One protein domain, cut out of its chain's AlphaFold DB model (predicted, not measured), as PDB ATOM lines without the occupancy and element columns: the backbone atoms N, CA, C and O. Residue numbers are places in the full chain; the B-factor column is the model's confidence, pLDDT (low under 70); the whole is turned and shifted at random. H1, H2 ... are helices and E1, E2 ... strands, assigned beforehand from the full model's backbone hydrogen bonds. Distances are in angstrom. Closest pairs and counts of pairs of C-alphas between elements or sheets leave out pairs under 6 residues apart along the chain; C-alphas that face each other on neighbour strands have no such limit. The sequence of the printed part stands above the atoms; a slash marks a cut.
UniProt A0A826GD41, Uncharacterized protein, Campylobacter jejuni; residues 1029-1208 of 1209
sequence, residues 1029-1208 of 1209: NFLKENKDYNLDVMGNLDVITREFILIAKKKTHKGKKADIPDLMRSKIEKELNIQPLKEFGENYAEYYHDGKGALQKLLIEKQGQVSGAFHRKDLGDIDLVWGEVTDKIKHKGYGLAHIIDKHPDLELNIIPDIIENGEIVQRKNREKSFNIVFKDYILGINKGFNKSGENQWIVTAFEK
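AT A GLANCE: This is residues 1029 to 1208 of the 1209 residues of an uncharacterized protein of Campylobacter jejuni (UniProt A0A826GD41). A strongly twisted sheet of six strands curls round the helix H6, with H4 packed on its E1 and E2 end and H5, beside the small hairpin E3 and E4, packed on E8. Past H4, H2 and H3 make a loose helical end, with short H1 at its far tip. The printed part has 180 residues with six named helices and eight named strands, in the order H1 H2 H3 H4 E1 E2 E3 E4 H5 H6 E5 E6 E7 E8. The large sheet runs E1 E2 E8 E7 E6 E5 and is mixed; the class is mixed, helices and strands. The whole is compact, with a radius of gyration of the C-alphas of 16.1 A and spans of 47 by 32 by 31 A.

IN THESE COORDINATES: In the large sheet, E1 is residues 1113 to 1120, 18.1 A long, from C-alpha 1113 at (141.759, 304.014, 241.206); E2 is 1124 to 1129, E5 1167 to 1170 and E6 1177 to 1182. E7 is 1185 to 1193, 23.5 A, and E8 is 1196 to 1207, 28.9 A, ending at C-alpha 1207 at (152.358, 291.621, 224.451). The small sheet has E3, 1132 to 1135, and E4, 1140 to 1142. The helices are H1, 1029 to 1033, from C-alpha 1029 at (118.954, 283.246, 245.319); H2, 1047 to 1060, 20.1 A; H3, 1070 to 1080; H4, 1099 to 1109; H5, 1143 to 1150; and H6, 1158 to 1165.

HOW THE PARTS SIT: E5 to E8 form a meander, each strand the antiparallel neighbour of the one before, with N 1169 and O 1179 at 2.9 A, N 1180 and O 1187 at 2.8 A, and N 1188 and O 1204 at 2.8 A. E8 bends by 75 degrees at residue 1199 and is parallel to E2, N 1127 and O 1200 being 2.8 A apart. E1 and E2 are a hairpin, N 1126 and O 1118 at 2.8 A. H4 and H6 are on one face of this sheet, as two layers. The closest C-alphas of H6 and E6 are Ile 1162 and Phe 1182, 5.3 A. E2 runs on into E3 at 63 degrees; in the hairpin E3 and E4, N 1134 and O 1140 are 2.8 A apart. The closest C-alphas of H5 and E8 are Gly 1143 and Val 1203, 4.8 A. H2 touches H4 with residues 1057 to 1060 alone, closest C-alphas Thr 1060 and Lys 1105 at 6.4 A, a steep tilt of 66 degrees. H2 and H3 are close but not clearly touching, C-alphas 1049 and 1072 at 7.2 A; H1 touches no helix. In each helix every O i to N i+4 pair is within hydrogen-bond range.

THE WHOLE: The C-alphas farthest apart, Asn 1029 and Ile 1137, are 52.6 A apart. The printed part has no cut; the links H1 to H2 and H3 to H4 are long. Mean pLDDT of the printed part is 81.0, with 47 residues under 70, among them 1029 to 1053 and 1059 to 1072.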
ATOM      1  N   ASN A1029     119.527 283.055 246.652       49.03
ATOM      2  CA  ASN A1029     118.954 283.246 245.319       49.03
ATOM      3  C   ASN A1029     119.380 284.590 244.719       49.03
ATOM      4  O   ASN A1029     119.753 284.623 243.555       49.03
ATOM      5  N   PHE A1030     119.416 285.673 245.500       44.12
ATOM      6  CA  PHE A1030     119.922 286.972 245.051       44.12
ATOM      7  C   PHE A1030     121.400 286.907 244.631       44.12
ATOM      8  O   PHE A1030     121.746 287.428 243.571       44.12
ATOM      9  N   LEU A1031     122.256 286.223 245.400       44.19
ATOM     10  CA  LEU A1031     123.658 285.994 245.031       44.19
ATOM     11  C   LEU A1031     123.773 285.099 243.785       44.19
ATOM     12  O   LEU A1031     124.511 285.431 242.861       44.19
ATOM     13  N   LYS A1032     122.979 284.023 243.679       52.28
ATOM     14  CA  LYS A1032     122.921 283.183 242.463       52.28
ATOM     15  C   LYS A1032     122.461 283.940 241.215       52.28
ATOM     16  O   LYS A1032     123.008 283.706 240.145       52.28
ATOM     17  N   GLU A1033     121.466 284.814 241.341       44.94
ATOM     18  CA  GLU A1033     120.891 285.606 240.242       44.94
ATOM     19  C   GLU A1033     121.790 286.777 239.808       44.94
ATOM     20  O   GLU A1033     121.571 287.351 238.744       44.94
ATOM     21  N   ASN A1034     122.787 287.158 240.616       47.97
ATOM     22  CA  ASN A1034     123.672 288.301 240.356       47.97
ATOM     23  C   ASN A1034     125.165 287.927 240.465       47.97
ATOM     24  O   ASN A1034     126.001 288.804 240.691       47.97
ATOM     25  N   LYS A1035     125.500 286.640 240.286       53.81
ATOM     26  CA  LYS A1035     126.853 286.084 240.461       53.81
ATOM     27  C   LYS A1035     127.919 286.801 239.620       53.81
ATOM     28  O   LYS A1035     129.044 286.985 240.076       53.81
ATOM     29  N   ASP A1036     127.540 287.272 238.433       53.91
ATOM     30  CA  ASP A1036     128.429 287.956 237.482       53.91
ATOM     31  C   ASP A1036     128.948 289.322 237.982       53.91
ATOM     32  O   ASP A1036     129.891 289.861 237.416       53.91
ATOM     33  N   TYR A1037     128.361 289.883 239.048       59.62
ATOM     34  CA  TYR A1037     128.728 291.193 239.608       59.62
ATOM     35  C   TYR A1037     129.632 291.108 240.851       59.62
ATOM     36  O   TYR A1037     129.774 292.103 241.565       59.62
ATOM     37  N   ASN A1038     130.197 289.929 241.140       61.19
ATOM     38  CA  ASN A1038     131.071 289.628 242.284       61.19
ATOM     39  C   ASN A1038     130.642 290.323 243.598       61.19
ATOM     40  O   ASN A1038     131.358 291.156 244.152       61.19
ATOM     41  N   LEU A1039     129.419 290.035 244.058       63.16
ATOM     42  CA  LEU A1039     128.863 290.567 245.313       63.16
ATOM     43  C   LEU A1039     129.249 289.733 246.548       63.16
ATOM     44  O   LEU A1039     129.041 290.185 247.675       63.16
ATOM     45  N   ASP A1040     129.804 288.535 246.352       59.81
ATOM     46  CA  ASP A1040     130.094 287.571 247.422       59.81
ATOM     47  C   ASP A1040     131.173 288.100 248.391       59.81
ATOM     48  O   ASP A1040     131.045 287.984 249.610       59.81
ATOM     49  N   VAL A1041     132.183 288.795 247.854       59.22
ATOM     50  CA  VAL A1041     133.229 289.528 248.601       59.22
ATOM     51  C   VAL A1041     132.689 290.695 249.440       59.22
ATOM     52  O   VAL A1041     133.329 291.135 250.388       59.22
ATOM     53  N   MET A1042     131.471 291.160 249.154       64.69
ATOM     54  CA  MET A1042     130.758 292.195 249.913       64.69
ATOM     55  C   MET A1042     129.797 291.578 250.953       64.69
ATOM     56  O   MET A1042     128.840 292.213 251.418       64.69
ATOM     57  N   GLY A1043     130.081 290.333 251.358       55.28
ATOM     58  CA  GLY A1043     129.363 289.501 252.333       55.28
ATOM     59  C   GLY A1043     129.199 290.085 253.746       55.28
ATOM     60  O   GLY A1043     128.323 289.629 254.481       55.28
ATOM     61  N   ASN A1044     129.900 291.177 254.071       56.00
ATOM     62  CA  ASN A1044     129.764 291.899 255.347       56.00
ATOM     63  C   ASN A1044     128.924 293.194 255.264       56.00
ATOM     64  O   ASN A1044     128.459 293.681 256.289       56.00
ATOM     65  N   LEU A1045     128.689 293.745 254.065       59.97
ATOM     66  CA  LEU A1045     127.928 294.992 253.892       59.97
ATOM     67  C   LEU A1045     126.422 294.802 254.142       59.97
ATOM     68  O   LEU A1045     125.864 293.733 253.901       59.97
ATOM     69  N   ASP A1046     125.722 295.852 254.570       59.22
ATOM     70  CA  ASP A1046     124.264 295.792 254.711       59.22
ATOM     71  C   ASP A1046     123.542 295.707 253.347       59.22
ATOM     72  O   ASP A1046     124.098 296.015 252.287       59.22
ATOM     73  N   VAL A1047     122.272 295.291 253.380       50.62
ATOM     74  CA  VAL A1047     121.456 295.058 252.176       50.62
ATOM     75  C   VAL A1047     121.304 296.320 251.319       50.62
ATOM     76  O   VAL A1047     121.363 296.217 250.097       50.62
ATOM     77  N   ILE A1048     121.172 297.502 251.929       47.50
ATOM     78  CA  ILE A1048     120.990 298.765 251.201       47.50
ATOM     79  C   ILE A1048     122.286 299.106 250.462       47.50
ATOM     80  O   ILE A1048     122.264 299.337 249.254       47.50
ATOM     81  N   THR A1049     123.431 299.049 251.148       52.84
ATOM     82  CA  THR A1049     124.746 299.282 250.525       52.84
ATOM     83  C   THR A1049     124.979 298.336 249.335       52.84
ATOM     84  O   THR A1049     125.423 298.776 248.274       52.84
ATOM     85  N   ARG A1050     124.593 297.055 249.445       61.59
ATOM     86  CA  ARG A1050     124.671 296.089 248.329       61.59
ATOM     87  C   ARG A1050     123.772 296.437 247.143       61.59
ATOM     88  O   ARG A1050     124.185 296.231 246.004       61.59
ATOM     89  N   GLU A1051     122.563 296.948 247.374       54.38
ATOM     90  CA  GLU A1051     121.663 297.368 246.290       54.38
ATOM     91  C   GLU A1051     122.234 298.556 245.504       54.38
ATOM     92  O   GLU A1051     122.217 298.533 244.271       54.38
ATOM     93  N   PHE A1052     122.819 299.550 246.183       59.50
ATOM     94  CA  PHE A1052     123.493 300.674 245.520       59.50
ATOM     95  C   PHE A1052     124.689 300.217 244.674       59.50
ATOM     96  O   PHE A1052     124.793 300.609 243.507       59.50
ATOM     97  N   ILE A1053     125.535 299.332 245.210       66.75
ATOM     98  CA  ILE A1053     126.655 298.737 244.465       66.75
ATOM     99  C   ILE A1053     126.140 297.971 243.238       66.75
ATOM    100  O   ILE A1053     126.628 298.177 242.127       66.75
ATOM    101  N   LEU A1054     125.101 297.143 243.389       71.31
ATOM    102  CA  LEU A1054     124.508 296.396 242.275       71.31
ATOM    103  C   LEU A1054     123.944 297.319 241.180       71.31
ATOM    104  O   LEU A1054     124.083 297.019 239.993       71.31
ATOM    105  N   ILE A1055     123.331 298.450 241.547       64.06
ATOM    106  CA  ILE A1055     122.841 299.458 240.594       64.06
ATOM    107  C   ILE A1055     124.009 300.131 239.858       64.06
ATOM    108  O   ILE A1055     123.929 300.303 238.638       64.06
ATOM    109  N   ALA A1056     125.088 300.488 240.563       69.00
ATOM    110  CA  ALA A1056     126.287 301.073 239.963       69.00
ATOM    111  C   ALA A1056     126.954 300.090 238.987       69.00
ATOM    112  O   ALA A1056     127.104 300.401 237.802       69.00
ATOM    113  N   LYS A1057     127.231 298.857 239.429       78.81
ATOM    114  CA  LYS A1057     127.782 297.784 238.587       78.81
ATOM    115  C   LYS A1057     126.918 297.522 237.346       78.81
ATOM    116  O   LYS A1057     127.456 297.536 236.240       78.81
ATOM    117  N   LYS A1058     125.588 297.397 237.478       71.81
ATOM    118  CA  LYS A1058     124.654 297.189 236.344       71.81
ATOM    119  C   LYS A1058     124.610 298.336 235.329       71.81
ATOM    120  O   LYS A1058     124.240 298.100 234.177       71.81
ATOM    121  N   LYS A1059     124.928 299.570 235.730       67.00
ATOM    122  CA  LYS A1059     125.011 300.725 234.819       67.00
ATOM    123  C   LYS A1059     126.373 300.794 234.123       67.00
ATOM    124  O   LYS A1059     126.398 300.948 232.902       67.00
ATOM    125  N   THR A1060     127.460 300.574 234.861       68.75
ATOM    126  CA  THR A1060     128.829 300.523 234.323       68.75
ATOM    127  C   THR A1060     128.984 299.414 233.283       68.75
ATOM    128  O   THR A1060     129.429 299.706 232.179       68.75
ATOM    129  N   HIS A1061     128.443 298.213 233.535       68.62
ATOM    130  CA  HIS A1061     128.383 297.113 232.553       68.62
ATOM    131  C   HIS A1061     127.666 297.488 231.240       68.62
ATOM    132  O   HIS A1061     127.933 296.899 230.196       68.62
ATOM    133  N   LYS A1062     126.779 298.493 231.261       68.12
ATOM    134  CA  LYS A1062     126.079 299.034 230.079       68.12
ATOM    135  C   LYS A1062     126.787 300.251 229.463       68.12
ATOM    136  O   LYS A1062     126.159 300.988 228.705       68.12
ATOM    137  N   GLY A1063     128.048 300.504 229.822       60.22
ATOM    138  CA  GLY A1063     128.840 301.643 229.349       60.22
ATOM    139  C   GLY A1063     128.346 303.008 229.843       60.22
ATOM    140  O   GLY A1063     128.703 304.029 229.260       60.22
ATOM    141  N   LYS A1064     127.498 303.057 230.880       60.69
ATOM    142  CA  LYS A1064     126.951 304.310 231.418       60.69
ATOM    143  C   LYS A1064     127.671 304.703 232.697       60.69
ATOM    144  O   LYS A1064     127.714 303.906 233.633       60.69
ATOM    145  N   LYS A1065     128.135 305.956 232.770       68.62
ATOM    146  CA  LYS A1065     128.651 306.542 234.012       68.62
ATOM    147  C   LYS A1065     127.594 306.438 235.114       68.62
ATOM    148  O   LYS A1065     126.453 306.880 234.957       68.62
ATOM    149  N   ALA A1066     127.990 305.817 236.213       66.19
ATOM    150  CA  ALA A1066     127.216 305.671 237.427       66.19
ATOM    151  C   ALA A1066     128.155 305.771 238.621       66.19
ATOM    152  O   ALA A1066     129.325 305.393 238.534       66.19
ATOM    153  N   ASP A1067     127.620 306.301 239.707       68.12
ATOM    154  CA  ASP A1067     128.379 306.688 240.881       68.12
ATOM    155  C   ASP A1067     127.550 306.411 242.138       68.12
ATOM    156  O   ASP A1067     126.313 306.371 242.067       68.12
ATOM    157  N   ILE A1068     128.226 306.194 243.264       65.94
ATOM    158  CA  ILE A1068     127.615 306.041 244.588       65.94
ATOM    159  C   ILE A1068     128.109 307.177 245.495       65.94
ATOM    160  O   ILE A1068     129.200 307.686 245.252       65.94
ATOM    161  N   PRO A1069     127.353 307.591 246.527       66.19
ATOM    162  CA  PRO A1069     127.778 308.690 247.392       66.19
ATOM    163  C   PRO A1069     129.115 308.406 248.089       66.19
ATOM    164  O   PRO A1069     129.318 307.300 248.587       66.19
ATOM    165  N   ASP A1070     129.969 309.417 248.226       64.31
ATOM    166  CA  ASP A1070     131.318 309.304 248.807       64.31
ATOM    167  C   ASP A1070     131.298 308.686 250.218       64.31
ATOM    168  O   ASP A1070     132.100 307.817 250.547       64.31
ATOM    169  N   LEU A1071     130.288 309.030 251.031       53.78
ATOM    170  CA  LEU A1071     130.058 308.439 252.357       53.78
ATOM    171  C   LEU A1071     129.857 306.910 252.308       53.78
ATOM    172  O   LEU A1071     130.194 306.201 253.256       53.78
ATOM    173  N   MET A1072     129.299 306.394 251.211       64.00
ATOM    174  CA  MET A1072     129.130 304.963 250.977       64.00
ATOM    175  C   MET A1072     130.444 304.306 250.546       64.00
ATOM    176  O   MET A1072     130.717 303.205 251.014       64.00
ATOM    177  N   ARG A1073     131.300 304.982 249.762       79.88
ATOM    178  CA  ARG A1073     132.678 304.517 249.507       79.88
ATOM    179  C   ARG A1073     133.486 304.447 250.789       79.88
ATOM    180  O   ARG A1073     133.969 303.370 251.115       79.88
ATOM    181  N   SER A1074     133.498 305.517 251.586       76.50
ATOM    182  CA  SER A1074     134.158 305.532 252.900       76.50
ATOM    183  C   SER A1074     133.650 304.423 253.830       76.50
ATOM    184  O   SER A1074     134.403 303.898 254.650       76.50
ATOM    185  N   LYS A1075     132.372 304.033 253.709       74.44
ATOM    186  CA  LYS A1075     131.822 302.873 254.420       74.44
ATOM    187  C   LYS A1075     132.366 301.554 253.863       74.44
ATOM    188  O   LYS A1075     132.820 300.734 254.649       74.44
ATOM    189  N   ILE A1076     132.340 301.346 252.545       77.06
ATOM    190  CA  ILE A1076     132.858 300.127 251.897       77.06
ATOM    191  C   ILE A1076     134.345 299.933 252.224       77.06
ATOM    192  O   ILE A1076     134.733 298.851 252.652       77.06
ATOM    193  N   GLU A1077     135.149 300.991 252.103       84.88
ATOM    194  CA  GLU A1077     136.574 300.994 252.450       84.88
ATOM    195  C   GLU A1077     136.805 300.553 253.891       84.88
ATOM    196  O   GLU A1077     137.643 299.698 254.155       84.88
ATOM    197  N   LYS A1078     136.016 301.081 254.828       82.94
ATOM    198  CA  LYS A1078     136.142 300.746 256.243       82.94
ATOM    199  C   LYS A1078     135.694 299.316 256.569       82.94
ATOM    200  O   LYS A1078     136.370 298.634 257.332       82.94
ATOM    201  N   GLU A1079     134.563 298.870 256.026       76.31
ATOM    202  CA  GLU A1079     133.990 297.537 256.294       76.31
ATOM    203  C   GLU A1079     134.790 296.402 255.627       76.31
ATOM    204  O   GLU A1079     134.772 295.268 256.106       76.31
ATOM    205  N   LEU A1080     135.500 296.698 254.530       78.31
ATOM    206  CA  LEU A1080     136.371 295.755 253.815       78.31
ATOM    207  C   LEU A1080     137.874 295.986 254.086       78.31
ATOM    208  O   LEU A1080     138.704 295.260 253.552       78.31
ATOM    209  N   ASN A1081     138.221 296.960 254.937       84.00
ATOM    210  CA  ASN A1081     139.592 297.378 255.273       84.00
ATOM    211  C   ASN A1081     140.479 297.715 254.049       84.00
ATOM    212  O   ASN A1081     141.668 297.399 254.013       84.00
ATOM    213  N   ILE A1082     139.897 298.379 253.049       86.81
ATOM    214  CA  ILE A1082     140.590 298.848 251.843       86.81
ATOM    215  C   ILE A1082     141.444 300.069 252.206       86.81
ATOM    216  O   ILE A1082     140.965 300.994 252.859       86.81
ATOM    217  N   GLN A1083     142.702 300.086 251.762       85.88
ATOM    218  CA  GLN A1083     143.660 301.163 252.034       85.88
ATOM    219  C   GLN A1083     144.117 301.807 250.710       85.88
ATOM    220  O   GLN A1083     145.171 301.439 250.189       85.88
ATOM    221  N   PRO A1084     143.328 302.734 250.131       88.88
ATOM    222  CA  PRO A1084     143.623 303.316 248.824       88.88
ATOM    223  C   PRO A1084     144.858 304.228 248.826       88.88
ATOM    224  O   PRO A1084     145.133 304.950 249.789       88.88
ATOM    225  N   LEU A1085     145.576 304.245 247.699       84.06
ATOM    226  CA  LEU A1085     146.750 305.092 247.482       84.06
ATOM    227  C   LEU A1085     146.294 306.513 247.135       84.06
ATOM    228  O   LEU A1085     145.881 306.789 246.008       84.06
ATOM    229  N   LYS A1086     146.311 307.420 248.118       84.75
ATOM    230  CA  LYS A1086     145.733 308.777 248.017       84.75
ATOM    231  C   LYS A1086     146.249 309.579 246.816       84.75
ATOM    232  O   LYS A1086     145.540 310.441 246.304       84.75
ATOM    233  N   GLU A1087     147.455 309.276 246.354       85.19
ATOM    234  CA  GLU A1087     148.126 309.881 245.203       85.19
ATOM    235  C   GLU A1087     147.393 309.665 243.868       85.19
ATOM    236  O   GLU A1087     147.598 310.441 242.938       85.19
ATOM    237  N   PHE A1088     146.516 308.659 243.764       86.69
ATOM    238  CA  PHE A1088     145.709 308.403 242.563       86.69
ATOM    239  C   PHE A1088     144.290 308.990 242.621       86.69
ATOM    240  O   PHE A1088     143.531 308.838 241.664       86.69
ATOM    241  N   GLY A1089     143.938 309.702 243.697       89.12
ATOM    242  CA  GLY A1089     142.634 310.343 243.865       89.12
ATOM    243  C   GLY A1089     141.517 309.366 244.245       89.12
ATOM    244  O   GLY A1089     141.745 308.410 244.989       89.12
ATOM    245  N   GLU A1090     140.306 309.641 243.748       92.56
ATOM    246  CA  GLU A1090     139.070 308.917 244.081       92.56
ATOM    247  C   GLU A1090     139.220 307.396 243.917       92.56
ATOM    248  O   GLU A1090     139.667 306.906 242.876       92.56
ATOM    249  N   ASN A1091     138.824 306.650 244.948       94.75
ATOM    250  CA  ASN A1091     138.847 305.193 244.962       94.75
ATOM    251  C   ASN A1091     137.435 304.640 244.766       94.75
ATOM    252  O   ASN A1091     136.594 304.748 245.655       94.75
ATOM    253  N   TYR A1092     137.174 303.994 243.630       93.88
ATOM    254  CA  TYR A1092     135.863 303.412 243.328       93.88
ATOM    255  C   TYR A1092     135.671 302.066 244.050       93.88
ATOM    256  O   TYR A1092     135.622 300.999 243.432       93.88
ATOM    257  N   ALA A1093     135.582 302.127 245.383       89.69
ATOM    258  CA  ALA A1093     135.494 300.993 246.305       89.69
ATOM    259  C   ALA A1093     134.335 300.025 245.996       89.69
ATOM    260  O   ALA A1093     134.397 298.841 246.330       89.69
ATOM    261  N   GLU A1094     133.292 300.482 245.298       88.88
ATOM    262  CA  GLU A1094     132.207 299.633 244.802       88.88
ATOM    263  C   GLU A1094     132.637 298.589 243.747       88.88
ATOM    264  O   GLU A1094     131.838 297.714 243.412       88.88
ATOM    265  N   TYR A1095     133.884 298.634 243.258       91.94
ATOM    266  CA  TYR A1095     134.496 297.646 242.354       91.94
ATOM    267  C   TYR A1095     135.591 296.787 243.013       91.94
ATOM    268  O   TYR A1095     136.353 296.123 242.313       91.94
ATOM    269  N   TYR A1096     135.659 296.754 244.348       91.38
ATOM    270  CA  TYR A1096     136.566 295.864 245.080       91.38
ATOM    271  C   TYR A1096     136.400 294.389 244.655       91.38
ATOM    272  O   TYR A1096     135.278 293.881 244.563       91.38
ATOM    273  N   HIS A1097     137.529 293.738 244.353       90.88
ATOM    274  CA  HIS A1097     137.689 292.405 243.742       90.88
ATOM    275  C   HIS A1097     136.908 292.175 242.425       90.88
ATOM    276  O   HIS A1097     136.779 291.042 241.961       90.88
ATOM    277  N   ASP A1098     136.395 293.222 241.779       89.06
ATOM    278  CA  ASP A1098     135.692 293.161 240.493       89.06
ATOM    279  C   ASP A1098     136.579 293.724 239.382       89.06
ATOM    280  O   ASP A1098     136.330 294.794 238.834       89.06
ATOM    281  N   GLY A1099     137.646 293.000 239.049       87.56
ATOM    282  CA  GLY A1099     138.676 293.471 238.121       87.56
ATOM    283  C   GLY A1099     138.168 293.849 236.722       87.56
ATOM    284  O   GLY A1099     138.713 294.757 236.090       87.56
ATOM    285  N   LYS A1100     137.089 293.209 236.246       88.56
ATOM    286  CA  LYS A1100     136.436 293.542 234.966       88.56
ATOM    287  C   LYS A1100     135.618 294.834 235.084       88.56
ATOM    288  O   LYS A1100     135.770 295.724 234.246       88.56
ATOM    289  N   GLY A1101     134.824 294.988 236.148       87.81
ATOM    290  CA  GLY A1101     134.105 296.229 236.444       87.81
ATOM    291  C   GLY A1101     135.035 297.410 236.753       87.81
ATOM    292  O   GLY A1101     134.781 298.519 236.289       87.81
ATOM    293  N   ALA A1102     136.145 297.168 237.453       92.19
ATOM    294  CA  ALA A1102     137.178 298.146 237.787       92.19
ATOM    295  C   ALA A1102     137.860 298.708 236.532       92.19
ATOM    296  O   ALA A1102     137.947 299.927 236.366       92.19
ATOM    297  N   LEU A1103     138.274 297.829 235.611       89.25
ATOM    298  CA  LEU A1103     138.816 298.226 234.311       89.25
ATOM    299  C   LEU A1103     137.811 299.092 233.537       89.25
ATOM    300  O   LEU A1103     138.166 300.158 233.037       89.25
ATOM    301  N   GLN A1104     136.543 298.677 233.484       87.38
ATOM    302  CA  GLN A1104     135.500 299.426 232.786       87.38
ATOM    303  C   GLN A1104     135.199 300.787 233.441       87.38
ATOM    304  O   GLN A1104     135.047 301.778 232.726       87.38
ATOM    305  N   LYS A1105     135.151 300.868 234.778       90.81
ATOM    306  CA  LYS A1105     134.952 302.125 235.521       90.81
ATOM    307  C   LYS A1105     136.093 303.104 235.240       90.81
ATOM    308  O   LYS A1105     135.818 304.243 234.875       90.81
ATOM    309  N   LEU A1106     137.352 302.667 235.305       90.88
ATOM    310  CA  LEU A1106     138.501 303.543 235.038       90.88
ATOM    311  C   LEU A1106     138.599 303.976 233.565       90.88
ATOM    312  O   LEU A1106     138.992 305.108 233.300       90.88
ATOM    313  N   LEU A1107     138.167 303.147 232.607       88.31
ATOM    314  CA  LEU A1107     138.059 303.545 231.194       88.31
ATOM    315  C   LEU A1107     136.965 304.602 230.940       88.31
ATOM    316  O   LEU A1107     137.120 305.438 230.047       88.31
ATOM    317  N   ILE A1108     135.875 304.576 231.718       86.88
ATOM    318  CA  ILE A1108     134.804 305.586 231.674       86.88
ATOM    319  C   ILE A1108     135.259 306.897 232.328       86.88
ATOM    320  O   ILE A1108     135.020 307.967 231.772       86.88
ATOM    321  N   GLU A1109     135.896 306.822 233.499       89.56
ATOM    322  CA  GLU A1109     136.240 308.000 234.308       89.56
ATOM    323  C   GLU A1109     137.546 308.681 233.880       89.56
ATOM    324  O   GLU A1109     137.650 309.903 233.978       89.56
ATOM    325  N   LYS A1110     138.527 307.917 233.381       92.25
ATOM    326  CA  LYS A1110     139.870 308.388 232.984       92.25
ATOM    327  C   LYS A1110     140.624 309.141 234.092       92.25
ATOM    328  O   LYS A1110     141.384 310.069 233.822       92.25
ATOM    329  N   GLN A1111     140.380 308.739 235.335       92.19
ATOM    330  CA  GLN A1111     141.007 309.219 236.568       92.19
ATOM    331  C   GLN A1111     140.712 308.218 237.697       92.19
ATOM    332  O   GLN A1111     139.891 307.316 237.516       92.19
ATOM    333  N   GLY A1112     141.337 308.395 238.863       94.94
ATOM    334  CA  GLY A1112     141.056 307.580 240.045       94.94
ATOM    335  C   GLY A1112     141.739 306.210 240.051       94.94
ATOM    336  O   GLY A1112     142.624 305.897 239.244       94.94
ATOM    337  N   GLN A1113     141.287 305.378 240.986       95.19
ATOM    338  CA  GLN A1113     141.759 304.014 241.206       95.19
ATOM    339  C   GLN A1113     140.620 303.075 241.620       95.19
ATOM    340  O   GLN A1113     139.531 303.504 241.997       95.19
ATOM    341  N   VAL A1114     140.916 301.780 241.608       95.88
ATOM    342  CA  VAL A1114     140.217 300.768 242.395       95.88
ATOM    343  C   VAL A1114     141.281 300.027 243.191       95.88
ATOM    344  O   VAL A1114     142.031 299.217 242.636       95.88
ATOM    345  N   SER A1115     141.378 300.337 244.482       93.81
ATOM    346  CA  SER A1115     142.246 299.587 245.382       93.81
ATOM    347  C   SER A1115     141.652 298.201 245.630       93.81
ATOM    348  O   SER A1115     140.439 298.064 245.786       93.81
ATOM    349  N   GLY A1116     142.492 297.167 245.560       93.12
ATOM    350  CA  GLY A1116     142.055 295.773 245.498       93.12
ATOM    351  C   GLY A1116     141.122 295.487 244.319       93.12
ATOM    352  O   GLY A1116     140.092 294.844 244.492       93.12
ATOM    353  N   ALA A1117     141.440 295.957 243.110       94.81
ATOM    354  CA  ALA A1117     140.681 295.602 241.906       94.81
ATOM    355  C   ALA A1117     140.736 294.093 241.611       94.81
ATOM    356  O   ALA A1117     139.748 293.494 241.185       94.81
ATOM    357  N   PHE A1118     141.890 293.475 241.865       93.81
ATOM    358  CA  PHE A1118     142.117 292.039 241.726       93.81
ATOM    359  C   PHE A1118     142.662 291.465 243.036       93.81
ATOM    360  O   PHE A1118     143.242 292.189 243.844       93.81
ATOM    361  N   HIS A1119     142.523 290.155 243.220       91.19
ATOM    362  CA  HIS A1119     143.076 289.431 244.360       91.19
ATOM    363  C   HIS A1119     143.751 288.147 243.893       91.19
ATOM    364  O   HIS A1119     143.201 287.427 243.055       91.19
ATOM    365  N   ARG A1120     144.913 287.818 244.464       88.00
ATOM    366  CA  ARG A1120     145.609 286.558 244.183       88.00
ATOM    367  C   ARG A1120     146.239 285.966 245.432       88.00
ATOM    368  O   ARG A1120     146.830 286.681 246.224       88.00
ATOM    369  N   LYS A1121     146.148 284.647 245.617       85.25
ATOM    370  CA  LYS A1121     146.538 283.979 246.879       85.25
ATOM    371  C   LYS A1121     148.015 284.137 247.259       85.25
ATOM    372  O   LYS A1121     148.350 284.049 248.433       85.25
ATOM    373  N   ASP A1122     148.876 284.321 246.269       85.81
ATOM    374  CA  ASP A1122     150.327 284.475 246.380       85.81
ATOM    375  C   ASP A1122     150.787 285.941 246.462       85.81
ATOM    376  O   ASP A1122     151.940 286.200 246.803       85.81
ATOM    377  N   LEU A1123     149.894 286.896 246.178       84.38
ATOM    378  CA  LEU A1123     150.190 288.331 246.117       84.38
ATOM    379  C   LEU A1123     149.351 289.172 247.091       84.38
ATOM    380  O   LEU A1123     149.816 290.204 247.559       84.38
ATOM    381  N   GLY A1124     148.149 288.732 247.450       89.12
ATOM    382  CA  GLY A1124     147.135 289.549 248.109       89.12
ATOM    383  C   GLY A1124     146.369 290.415 247.108       89.12
ATOM    384  O   GLY A1124     146.127 290.009 245.968       89.12
ATOM    385  N   ASP A1125     145.962 291.599 247.559       93.12
ATOM    386  CA  ASP A1125     145.203 292.558 246.760       93.12
ATOM    387  C   ASP A1125     146.106 293.349 245.805       93.12
ATOM    388  O   ASP A1125     147.219 293.752 246.153       93.12
ATOM    389  N   ILE A1126     145.602 293.565 244.590       93.81
ATOM    390  CA  ILE A1126     146.294 294.256 243.505       93.81
ATOM    391  C   ILE A1126     145.416 295.421 243.031       93.81
ATOM    392  O   ILE A1126     144.328 295.225 242.478       93.81
ATOM    393  N   ASP A1127     145.906 296.637 243.240       95.38
ATOM    394  CA  ASP A1127     145.268 297.891 242.854       95.38
ATOM    395  C   ASP A1127     145.352 298.102 241.327       95.38
ATOM    396  O   ASP A1127     146.406 297.919 240.698       95.38
ATOM    397  N   LEU A1128     144.244 298.549 240.728       96.25
ATOM    398  CA  LEU A1128     144.201 299.041 239.350       96.25
ATOM    399  C   LEU A1128     144.046 300.562 239.378       96.25
ATOM    400  O   LEU A1128     143.147 301.089 240.029       96.25
ATOM    401  N   VAL A1129     144.920 301.270 238.670       96.06
ATOM    402  CA  VAL A1129     145.023 302.734 238.745       96.06
ATOM    403  C   VAL A1129     144.964 303.327 237.345       96.06
ATOM    404  O   VAL A1129     145.512 302.746 236.400       96.06
ATOM    405  N   TRP A1130     144.320 304.487 237.187       96.12
ATOM    406  CA  TRP A1130     144.338 305.174 235.896       96.12
ATOM    407  C   TRP A1130     145.764 305.599 235.516       96.12
ATOM    408  O   TRP A1130     146.235 305.280 234.427       96.12
ATOM    409  N   GLY A1131     146.482 306.224 236.452       91.94
ATOM    410  CA  GLY A1131     147.866 306.656 236.260       91.94
ATOM    411  C   GLY A1131     148.029 307.818 235.276       91.94
ATOM    412  O   GLY A1131     147.095 308.583 235.039       91.94
ATOM    413  N   GLU A1132     149.233 307.978 234.725       93.31
ATOM    414  CA  GLU A1132     149.585 309.108 233.854       93.31
ATOM    415  C   GLU A1132     150.645 308.751 232.799       93.31
ATOM    416  O   GLU A1132     151.369 307.758 232.918       93.31
ATOM    417  N   VAL A1133     150.770 309.612 231.781       93.25
ATOM    418  CA  VAL A1133     151.836 309.580 230.767       93.25
ATOM    419  C   VAL A1133     152.782 310.758 231.016       93.25
ATOM    420  O   VAL A1133     152.485 311.893 230.642       93.25
ATOM    421  N   THR A1134     153.915 310.485 231.662       90.69
ATOM    422  CA  THR A1134     154.928 311.473 232.074       90.69
ATOM    423  C   THR A1134     155.768 312.029 230.920       90.69
ATOM    424  O   THR A1134     156.249 313.156 231.002       90.69
ATOM    425  N   ASP A1135     155.957 311.266 229.840       87.88
ATOM    426  CA  ASP A1135     156.643 311.712 228.618       87.88
ATOM    427  C   ASP A1135     155.962 311.054 227.412       87.88
ATOM    428  O   ASP A1135     156.186 309.875 227.133       87.88
ATOM    429  N   LYS A1136     155.121 311.824 226.707       85.25
ATOM    430  CA  LYS A1136     154.367 311.367 225.524       85.25
ATOM    431  C   LYS A1136     155.249 311.052 224.315       85.25
ATOM    432  O   LYS A1136     154.832 310.297 223.453       85.25
ATOM    433  N   ILE A1137     156.451 311.629 224.225       84.38
ATOM    434  CA  ILE A1137     157.364 311.400 223.092       84.38
ATOM    435  C   ILE A1137     158.113 310.080 223.289       84.38
ATOM    436  O   ILE A1137     158.371 309.350 222.336       84.38
ATOM    437  N   LYS A1138     158.474 309.760 224.536       87.75
ATOM    438  CA  LYS A1138     159.197 308.525 224.887       87.75
ATOM    439  C   LYS A1138     158.281 307.423 225.415       87.75
ATOM    440  O   LYS A1138     158.800 306.427 225.925       87.75
ATOM    441  N   HIS A1139     156.963 307.624 225.344       85.62
ATOM    442  CA  HIS A1139     155.931 306.761 225.918       85.62
ATOM    443  C   HIS A1139     156.318 306.277 227.324       85.62
ATOM    444  O   HIS A1139     156.512 305.082 227.569       85.62
ATOM    445  N   LYS A1140     156.534 307.216 228.254       89.38
ATOM    446  CA  LYS A1140     156.811 306.927 229.672       89.38
ATOM    447  C   LYS A1140     155.619 307.311 230.528       89.38
ATOM    448  O   LYS A1140     154.964 308.313 230.264       89.38
ATOM    449  N   GLY A1141     155.373 306.531 231.572       91.31
ATOM    450  CA  GLY A1141     154.243 306.712 232.469       91.31
ATOM    451  C   GLY A1141     154.057 305.500 233.372       91.31
ATOM    452  O   GLY A1141     154.974 304.689 233.530       91.31
ATOM    453  N   TYR A1142     152.863 305.379 233.940       92.00
ATOM    454  CA  TYR A1142     152.407 304.214 234.692       92.00
ATOM    455  C   TYR A1142     150.874 304.087 234.668       92.00
ATOM    456  O   TYR A1142     150.175 305.048 234.348       92.00
ATOM    457  N   GLY A1143     150.348 302.913 235.030       92.62
ATOM    458  CA  GLY A1143     148.902 302.653 235.095       92.62
ATOM    459  C   GLY A1143     148.245 302.477 233.721       92.62
ATOM    460  O   GLY A1143     148.929 302.379 232.699       92.62
ATOM    461  N   LEU A1144     146.910 302.431 233.684       94.69
ATOM    462  CA  LEU A1144     146.139 302.223 232.449       94.69
ATOM    463  C   LEU A1144     146.440 303.259 231.357       94.69
ATOM    464  O   LEU A1144     146.572 302.884 230.194       94.69
ATOM    465  N   ALA A1145     146.611 304.533 231.717       93.44
ATOM    466  CA  ALA A1145     146.943 305.604 230.781       93.44
ATOM    467  C   ALA A1145     148.242 305.313 230.009       93.44
ATOM    468  O   ALA A1145     148.302 305.498 228.797       93.44
ATOM    469  N   HIS A1146     149.262 304.795 230.698       93.00
ATOM    470  CA  HIS A1146     150.535 304.405 230.092       93.00
ATOM    471  C   HIS A1146     150.442 303.136 229.244       93.00
ATOM    472  O   HIS A1146     151.115 303.040 228.220       93.00
ATOM    473  N   ILE A1147     149.614 302.169 229.653       92.94
ATOM    474  CA  ILE A1147     149.367 300.949 228.874       92.94
ATOM    475  C   ILE A1147     148.735 301.317 227.528       92.94
ATOM    476  O   ILE A1147     149.245 300.909 226.492       92.94
ATOM    477  N   ILE A1148     147.697 302.158 227.542       93.31
ATOM    478  CA  ILE A1148     146.998 302.626 226.336       93.31
ATOM    479  C   ILE A1148     147.925 303.448 225.427       93.31
ATOM    480  O   ILE A1148     147.907 303.275 224.214       93.31
ATOM    481  N   ASP A1149     148.742 304.335 226.004       91.06
ATOM    482  CA  ASP A1149     149.656 305.211 225.256       91.06
ATOM    483  C   ASP A1149     150.817 304.452 224.591       91.06
ATOM    484  O   ASP A1149     151.186 304.752 223.459       91.06
ATOM    485  N   LYS A1150     151.388 303.457 225.281       89.31
ATOM    486  CA  LYS A1150     152.578 302.729 224.818       89.31
ATOM    487  C   LYS A1150     152.268 301.434 224.067       89.31
ATOM    488  O   LYS A1150     153.065 300.995 223.238       89.31
ATOM    489  N   HIS A1151     151.144 300.803 224.387       86.69
ATOM    490  CA  HIS A1151     150.718 299.516 223.845       86.69
ATOM    491  C   HIS A1151     149.266 299.614 223.338       86.69
ATOM    492  O   HIS A1151     148.402 298.888 223.828       86.69
ATOM    493  N   PRO A1152     148.974 300.504 222.363       83.94
ATOM    494  CA  PRO A1152     147.610 300.758 221.886       83.94
ATOM    495  C   PRO A1152     146.953 299.534 221.231       83.94
ATOM    496  O   PRO A1152     145.730 299.439 221.222       83.94
ATOM    497  N   ASP A1153     147.759 298.596 220.722       82.19
ATOM    498  CA  ASP A1153     147.302 297.336 220.120       82.19
ATOM    499  C   ASP A1153     146.845 296.293 221.169       82.19
ATOM    500  O   ASP A1153     146.289 295.260 220.804       82.19
ATOM    501  N   LEU A1154     147.100 296.518 222.467       86.19
ATOM    502  CA  LEU A1154     146.766 295.565 223.528       86.19
ATOM    503  C   LEU A1154     145.268 295.611 223.857       86.19
ATOM    504  O   LEU A1154     144.774 296.593 224.419       86.19
ATOM    505  N   GLU A1155     144.555 294.507 223.627       88.12
ATOM    506  CA  GLU A1155     143.189 294.365 224.134       88.12
ATOM    507  C   GLU A1155     143.194 294.331 225.675       88.12
ATOM    508  O   GLU A1155     143.574 293.347 226.298       88.12
ATOM    509  N   LEU A1156     142.760 295.414 226.331       88.19
ATOM    510  CA  LEU A1156     142.837 295.542 227.798       88.19
ATOM    511  C   LEU A1156     142.006 294.494 228.568       88.19
ATOM    512  O   LEU A1156     142.235 294.283 229.759       88.19
ATOM    513  N   ASN A1157     141.059 293.828 227.899       86.81
ATOM    514  CA  ASN A1157     140.281 292.702 228.429       86.81
ATOM    515  C   ASN A1157     141.163 291.507 228.860       86.81
ATOM    516  O   ASN A1157     140.713 290.717 229.687       86.81
ATOM    517  N   ILE A1158     142.408 291.418 228.371       88.31
ATOM    518  CA  ILE A1158     143.383 290.381 228.723       88.31
ATOM    519  C   ILE A1158     144.010 290.603 230.110       88.31
ATOM    520  O   ILE A1158     144.543 289.666 230.695       88.31
ATOM    521  N   ILE A1159     143.945 291.818 230.676       91.56
ATOM    522  CA  ILE A1159     144.549 292.145 231.984       91.56
ATOM    523  C   ILE A1159     144.011 291.240 233.115       91.56
ATOM    524  O   ILE A1159     144.835 290.652 233.819       91.56
ATOM    525  N   PRO A1160     142.681 291.059 233.282       92.06
ATOM    526  CA  PRO A1160     142.121 290.042 234.173       92.06
ATOM    527  C   PRO A1160     142.696 288.638 233.949       92.06
ATOM    528  O   PRO A1160     143.126 288.001 234.910       92.06
ATOM    529  N   ASP A1161     142.761 288.185 232.696       90.31
ATOM    530  CA  ASP A1161     143.185 286.826 232.355       90.31
ATOM    531  C   ASP A1161     144.679 286.600 232.652       90.31
ATOM    532  O   ASP A1161     145.043 285.525 233.136       90.31
ATOM    533  N   ILE A1162     145.536 287.612 232.440       92.12
ATOM    534  CA  ILE A1162     146.955 287.576 232.836       92.12
ATOM    535  C   ILE A1162     147.077 287.435 234.352       92.12
ATOM    536  O   ILE A1162     147.855 286.610 234.824       92.12
ATOM    537  N   ILE A1163     146.331 288.232 235.124       91.94
ATOM    538  CA  ILE A1163     146.423 288.217 236.589       91.94
ATOM    539  C   ILE A1163     145.958 286.869 237.138       91.94
ATOM    540  O   ILE A1163     146.648 286.304 237.987       91.94
ATOM    541  N   GLU A1164     144.840 286.341 236.639       89.94
ATOM    542  CA  GLU A1164     144.250 285.078 237.092       89.94
ATOM    543  C   GLU A1164     145.100 283.850 236.716       89.94
ATOM    544  O   GLU A1164     145.258 282.953 237.543       89.94
ATOM    545  N   ASN A1165     145.687 283.819 235.512       90.94
ATOM    546  CA  ASN A1165     146.303 282.607 234.947       90.94
ATOM    547  C   ASN A1165     147.833 282.672 234.760       90.94
ATOM    548  O   ASN A1165     148.430 281.684 234.333       90.94
ATOM    549  N   GLY A1166     148.477 283.815 235.012       90.25
ATOM    550  CA  GLY A1166     149.901 284.018 234.728       90.25
ATOM    551  C   GLY A1166     150.863 283.711 235.883       90.25
ATOM    552  O   GLY A1166     150.560 283.910 237.062       90.25
ATOM    553  N   GLU A1167     152.079 283.297 235.540       90.12
ATOM    554  CA  GLU A1167     153.140 282.933 236.485       90.12
ATOM    555  C   GLU A1167     153.913 284.162 236.992       90.12
ATOM    556  O   GLU A1167     154.180 285.091 236.225       90.12
ATOM    557  N   ILE A1168     154.316 284.176 238.274       89.69
ATOM    558  CA  ILE A1168     155.204 285.233 238.791       89.69
ATOM    559  C   ILE A1168     156.622 285.001 238.280       89.69
ATOM    560  O   ILE A1168     157.252 283.995 238.597       89.69
ATOM    561  N   VAL A1169     157.177 286.003 237.602       87.25
ATOM    562  CA  VAL A1169     158.598 286.062 237.259       87.25
ATOM    563  C   VAL A1169     159.226 287.277 237.938       87.25
ATOM    564  O   VAL A1169     158.895 288.427 237.632       87.25
ATOM    565  N   GLN A1170     160.153 287.040 238.867       79.38
ATOM    566  CA  GLN A1170     160.877 288.117 239.546       79.38
ATOM    567  C   GLN A1170     161.709 288.922 238.536       79.38
ATOM    568  O   GLN A1170     162.454 288.366 237.723       79.38
ATOM    569  N   ARG A1171     161.614 290.256 238.581       74.12
ATOM    570  CA  ARG A1171     162.429 291.118 237.716       74.12
ATOM    571  C   ARG A1171     163.863 291.139 238.240       74.12
ATOM    572  O   ARG A1171     164.100 291.557 239.374       74.12
ATOM    573  N   LYS A1172     164.826 290.735 237.400       66.81
ATOM    574  CA  LYS A1172     166.263 290.825 237.718       66.81
ATOM    575  C   LYS A1172     166.595 292.234 238.233       66.81
ATOM    576  O   LYS A1172     166.220 293.229 237.613       66.81
ATOM    577  N   ASN A1173     167.289 292.295 239.369       62.88
ATOM    578  CA  ASN A1173     167.728 293.515 240.056       62.88
ATOM    579  C   ASN A1173     166.603 294.458 240.551       62.88
ATOM    580  O   ASN A1173     166.831 295.664 240.663       62.88
ATOM    581  N   ARG A1174     165.394 293.956 240.866       67.75
ATOM    582  CA  ARG A1174     164.337 294.751 241.531       67.75
ATOM    583  C   ARG A1174     163.554 293.957 242.586       67.75
ATOM    584  O   ARG A1174     162.535 293.351 242.278       67.75
ATOM    585  N   GLU A1175     163.964 294.052 243.849       61.59
ATOM    586  CA  GLU A1175     163.328 293.344 244.981       61.59
ATOM    587  C   GLU A1175     161.834 293.664 245.181       61.59
ATOM    588  O   GLU A1175     161.079 292.805 245.622       61.59
ATOM    589  N   LYS A1176     161.387 294.881 244.831       69.62
ATOM    590  CA  LYS A1176     159.996 295.352 245.006       69.62
ATOM    591  C   LYS A1176     159.160 295.391 243.711       69.62
ATOM    592  O   LYS A1176     158.172 296.120 243.644       69.62
ATOM    593  N   SER A1177     159.539 294.656 242.660       77.94
ATOM    594  CA  SER A1177     158.709 294.554 241.444       77.94
ATOM    595  C   SER A1177     158.870 293.219 240.727       77.94
ATOM    596  O   SER A1177     159.988 292.733 240.560       77.94
ATOM    597  N   PHE A1178     157.778 292.683 240.203       85.81
ATOM    598  CA  PHE A1178     157.750 291.409 239.488       85.81
ATOM    599  C   PHE A1178     156.858 291.514 238.245       85.81
ATOM    600  O   PHE A1178     156.144 292.501 238.044       85.81
ATOM    601  N   ASN A1179     156.969 290.524 237.367       91.00
ATOM    602  CA  ASN A1179     156.051 290.324 236.256       91.00
ATOM    603  C   ASN A1179     155.066 289.208 236.606       91.00
ATOM    604  O   ASN A1179     155.446 288.250 237.273       91.00
ATOM    605  N   ILE A1180     153.852 289.306 236.080       92.12
ATOM    606  CA  ILE A1180     152.965 288.175 235.840       92.12
ATOM    607  C   ILE A1180     153.030 287.889 234.334       92.12
ATOM    608  O   ILE A1180     152.834 288.803 233.532       92.12
ATOM    609  N   VAL A1181     153.369 286.659 233.945       91.31
ATOM    610  CA  VAL A1181     153.546 286.253 232.540       91.31
ATOM    611  C   VAL A1181     152.486 285.222 232.168       91.31
ATOM    612  O   VAL A1181     152.371 284.193 232.827       91.31
ATOM    613  N   PHE A1182     151.716 285.487 231.114       93.06
ATOM    614  CA  PHE A1182     150.668 284.594 230.621       93.06
ATOM    615  C   PHE A1182     150.699 284.541 229.094       93.06
ATOM    616  O   PHE A1182     150.387 285.530 228.430       93.06
ATOM    617  N   LYS A1183     151.061 283.379 228.532       92.38
ATOM    618  CA  LYS A1183     151.391 283.235 227.101       92.38
ATOM    619  C   LYS A1183     152.461 284.275 226.720       92.38
ATOM    620  O   LYS A1183     153.448 284.417 227.439       92.38
ATOM    621  N   ASP A1184     152.241 285.030 225.651       91.50
ATOM    622  CA  ASP A1184     153.110 286.126 225.227       91.50
ATOM    623  C   ASP A1184     152.840 287.446 225.972       91.50
ATOM    624  O   ASP A1184     153.555 288.421 225.775       91.50
ATOM    625  N   TYR A1185     151.869 287.511 226.886       94.06
ATOM    626  CA  TYR A1185     151.579 288.735 227.634       94.06
ATOM    627  C   TYR A1185     152.384 288.847 228.933       94.06
ATOM    628  O   TYR A1185     152.529 287.891 229.698       94.06
ATOM    629  N   ILE A1186     152.870 290.056 229.213       91.75
ATOM    630  CA  ILE A1186     153.626 290.413 230.413       91.75
ATOM    631  C   ILE A1186     152.930 291.588 231.101       91.75
ATOM    632  O   ILE A1186     152.865 292.689 230.559       91.75
ATOM    633  N   LEU A1187     152.475 291.376 232.334       94.50
ATOM    634  CA  LEU A1187     151.950 292.417 233.213       94.50
ATOM    635  C   LEU A1187     152.961 292.721 234.321       94.50
ATOM    636  O   LEU A1187     153.497 291.825 234.962       94.50
ATOM    637  N   GLY A1188     153.253 293.997 234.546       91.31
ATOM    638  CA  GLY A1188     154.173 294.464 235.575       91.31
ATOM    639  C   GLY A1188     153.459 294.939 236.829       91.31
ATOM    640  O   GLY A1188     152.575 295.792 236.737       91.31
ATOM    641  N   ILE A1189     153.930 294.488 237.991       91.44
ATOM    642  CA  ILE A1189     153.465 294.950 239.304       91.44
ATOM    643  C   ILE A1189     154.628 295.560 240.089       91.44
ATOM    644  O   ILE A1189     155.751 295.043 240.087       91.44
ATOM    645  N   ASN A1190     154.346 296.676 240.760       88.94
ATOM    646  CA  ASN A1190     155.228 297.303 241.740       88.94
ATOM    647  C   ASN A1190     154.616 297.183 243.142       88.94
ATOM    648  O   ASN A1190     153.397 297.262 243.291       88.94
ATOM    649  N   LYS A1191     155.469 297.054 244.166       87.00
ATOM    650  CA  LYS A1191     155.077 297.171 245.575       87.00
ATOM    651  C   LYS A1191     155.365 298.583 246.093       87.00
ATOM    652  O   LYS A1191     156.517 299.026 246.069       87.00
ATOM    653  N   GLY A1192     154.321 299.256 246.565       80.00
ATOM    654  CA  GLY A1192     154.328 300.643 247.017       80.00
ATOM    655  C   GLY A1192     154.351 301.670 245.878       80.00
ATOM    656  O   GLY A1192     154.839 301.407 244.773       80.00
ATOM    657  N   PHE A1193     153.849 302.874 246.149       82.25
ATOM    658  CA  PHE A1193     154.014 304.039 245.276       82.25
ATOM    659  C   PHE A1193     155.205 304.869 245.768       82.25
ATOM    660  O   PHE A1193     155.361 305.096 246.963       82.25
ATOM    661  N   ASN A1194     156.114 305.263 244.871       78.19
ATOM    662  CA  ASN A1194     157.346 305.995 245.218       78.19
ATOM    663  C   ASN A1194     158.162 305.392 246.390       78.19
ATOM    664  O   ASN A1194     158.801 306.113 247.152       78.19
ATOM    665  N   LYS A1195     158.189 304.051 246.493       69.94
ATOM    666  CA  LYS A1195     158.813 303.252 247.575       69.94
ATOM    667  C   LYS A1195     158.116 303.337 248.948       69.94
ATOM    668  O   LYS A1195     158.644 302.768 249.903       69.94
ATOM    669  N   SER A1196     156.956 303.987 249.035       70.31
ATOM    670  CA  SER A1196     156.096 304.066 250.221       70.31
ATOM    671  C   SER A1196     154.898 303.114 250.108       70.31
ATOM    672  O   SER A1196     154.373 302.898 249.015       70.31
ATOM    673  N   GLY A1197     154.454 302.565 251.238       76.75
ATOM    674  CA  GLY A1197     153.344 301.611 251.306       76.75
ATOM    675  C   GLY A1197     153.696 300.192 250.840       76.75
ATOM    676  O   GLY A1197     154.708 299.949 250.182       76.75
ATOM    677  N   GLU A1198     152.832 299.244 251.200       80.69
ATOM    678  CA  GLU A1198     153.007 297.813 250.911       80.69
ATOM    679  C   GLU A1198     152.003 297.277 249.870       80.69
ATOM    680  O   GLU A1198     152.128 296.124 249.451       80.69
ATOM    681  N   ASN A1199     151.059 298.115 249.415       84.81
ATOM    682  CA  ASN A1199     150.106 297.817 248.344       84.81
ATOM    683  C   ASN A1199     150.815 297.384 247.058       84.81
ATOM    684  O   ASN A1199     151.912 297.852 246.741       84.81
ATOM    685  N   GLN A1200     150.158 296.538 246.277       90.06
ATOM    686  CA  GLN A1200     150.657 296.078 244.987       90.06
ATOM    687  C   GLN A1200     149.782 296.659 243.893       90.06
ATOM    688  O   GLN A1200     148.566 296.635 244.015       90.06
ATOM    689  N   TRP A1201     150.379 297.202 242.837       92.38
ATOM    690  CA  TRP A1201     149.618 297.909 241.810       92.38
ATOM    691  C   TRP A1201     150.181 297.694 240.407       92.38
ATOM    692  O   TRP A1201     151.389 297.503 240.208       92.38
ATOM    693  N   ILE A1202     149.281 297.708 239.426       93.81
ATOM    694  CA  ILE A1202     149.587 297.423 238.021       93.81
ATOM    695  C   ILE A1202     150.259 298.646 237.391       93.81
ATOM    696  O   ILE A1202     149.627 299.680 237.175       93.81
ATOM    697  N   VAL A1203     151.550 298.526 237.069       91.44
ATOM    698  CA  VAL A1203     152.337 299.628 236.488       91.44
ATOM    699  C   VAL A1203     152.322 299.621 234.956       91.44
ATOM    700  O   VAL A1203     152.391 300.686 234.344       91.44
ATOM    701  N   THR A1204     152.240 298.447 234.323       91.44
ATOM    702  CA  THR A1204     152.229 298.281 232.856       91.44
ATOM    703  C   THR A1204     151.714 296.889 232.465       91.44
ATOM    704  O   THR A1204     151.777 295.974 233.281       91.44
ATOM    705  N   ALA A1205     151.265 296.706 231.227       93.06
ATOM    706  CA  ALA A1205     150.974 295.418 230.602       93.06
ATOM    707  C   ALA A1205     151.260 295.523 229.097       93.06
ATOM    708  O   ALA A1205     151.070 296.597 228.524       93.06
ATOM    709  N   PHE A1206     151.747 294.449 228.475       92.50
ATOM    710  CA  PHE A1206     152.060 294.409 227.044       92.50
ATOM    711  C   PHE A1206     152.158 292.982 226.501       92.50
ATOM    712  O   PHE A1206     152.414 292.041 227.251       92.50
ATOM    713  N   GLU A1207     152.010 292.839 225.186       91.25
ATOM    714  CA  GLU A1207     152.358 291.621 224.451       91.25
ATOM    715  C   GLU A1207     153.847 291.634 224.071       91.25
ATOM    716  O   GLU A1207     154.403 292.655 223.647       91.25
ATOM    717  N   LYS A1208     154.510 290.498 224.262       83.25
ATOM    718  CA  LYS A1208     155.913 290.249 223.951       83.25
ATOM    719  C   LYS A1208     156.053 290.007 222.447       83.25
ATOM    720  O   LYS A1208     155.685 288.947 221.953       83.25
TER     721      LYS A1208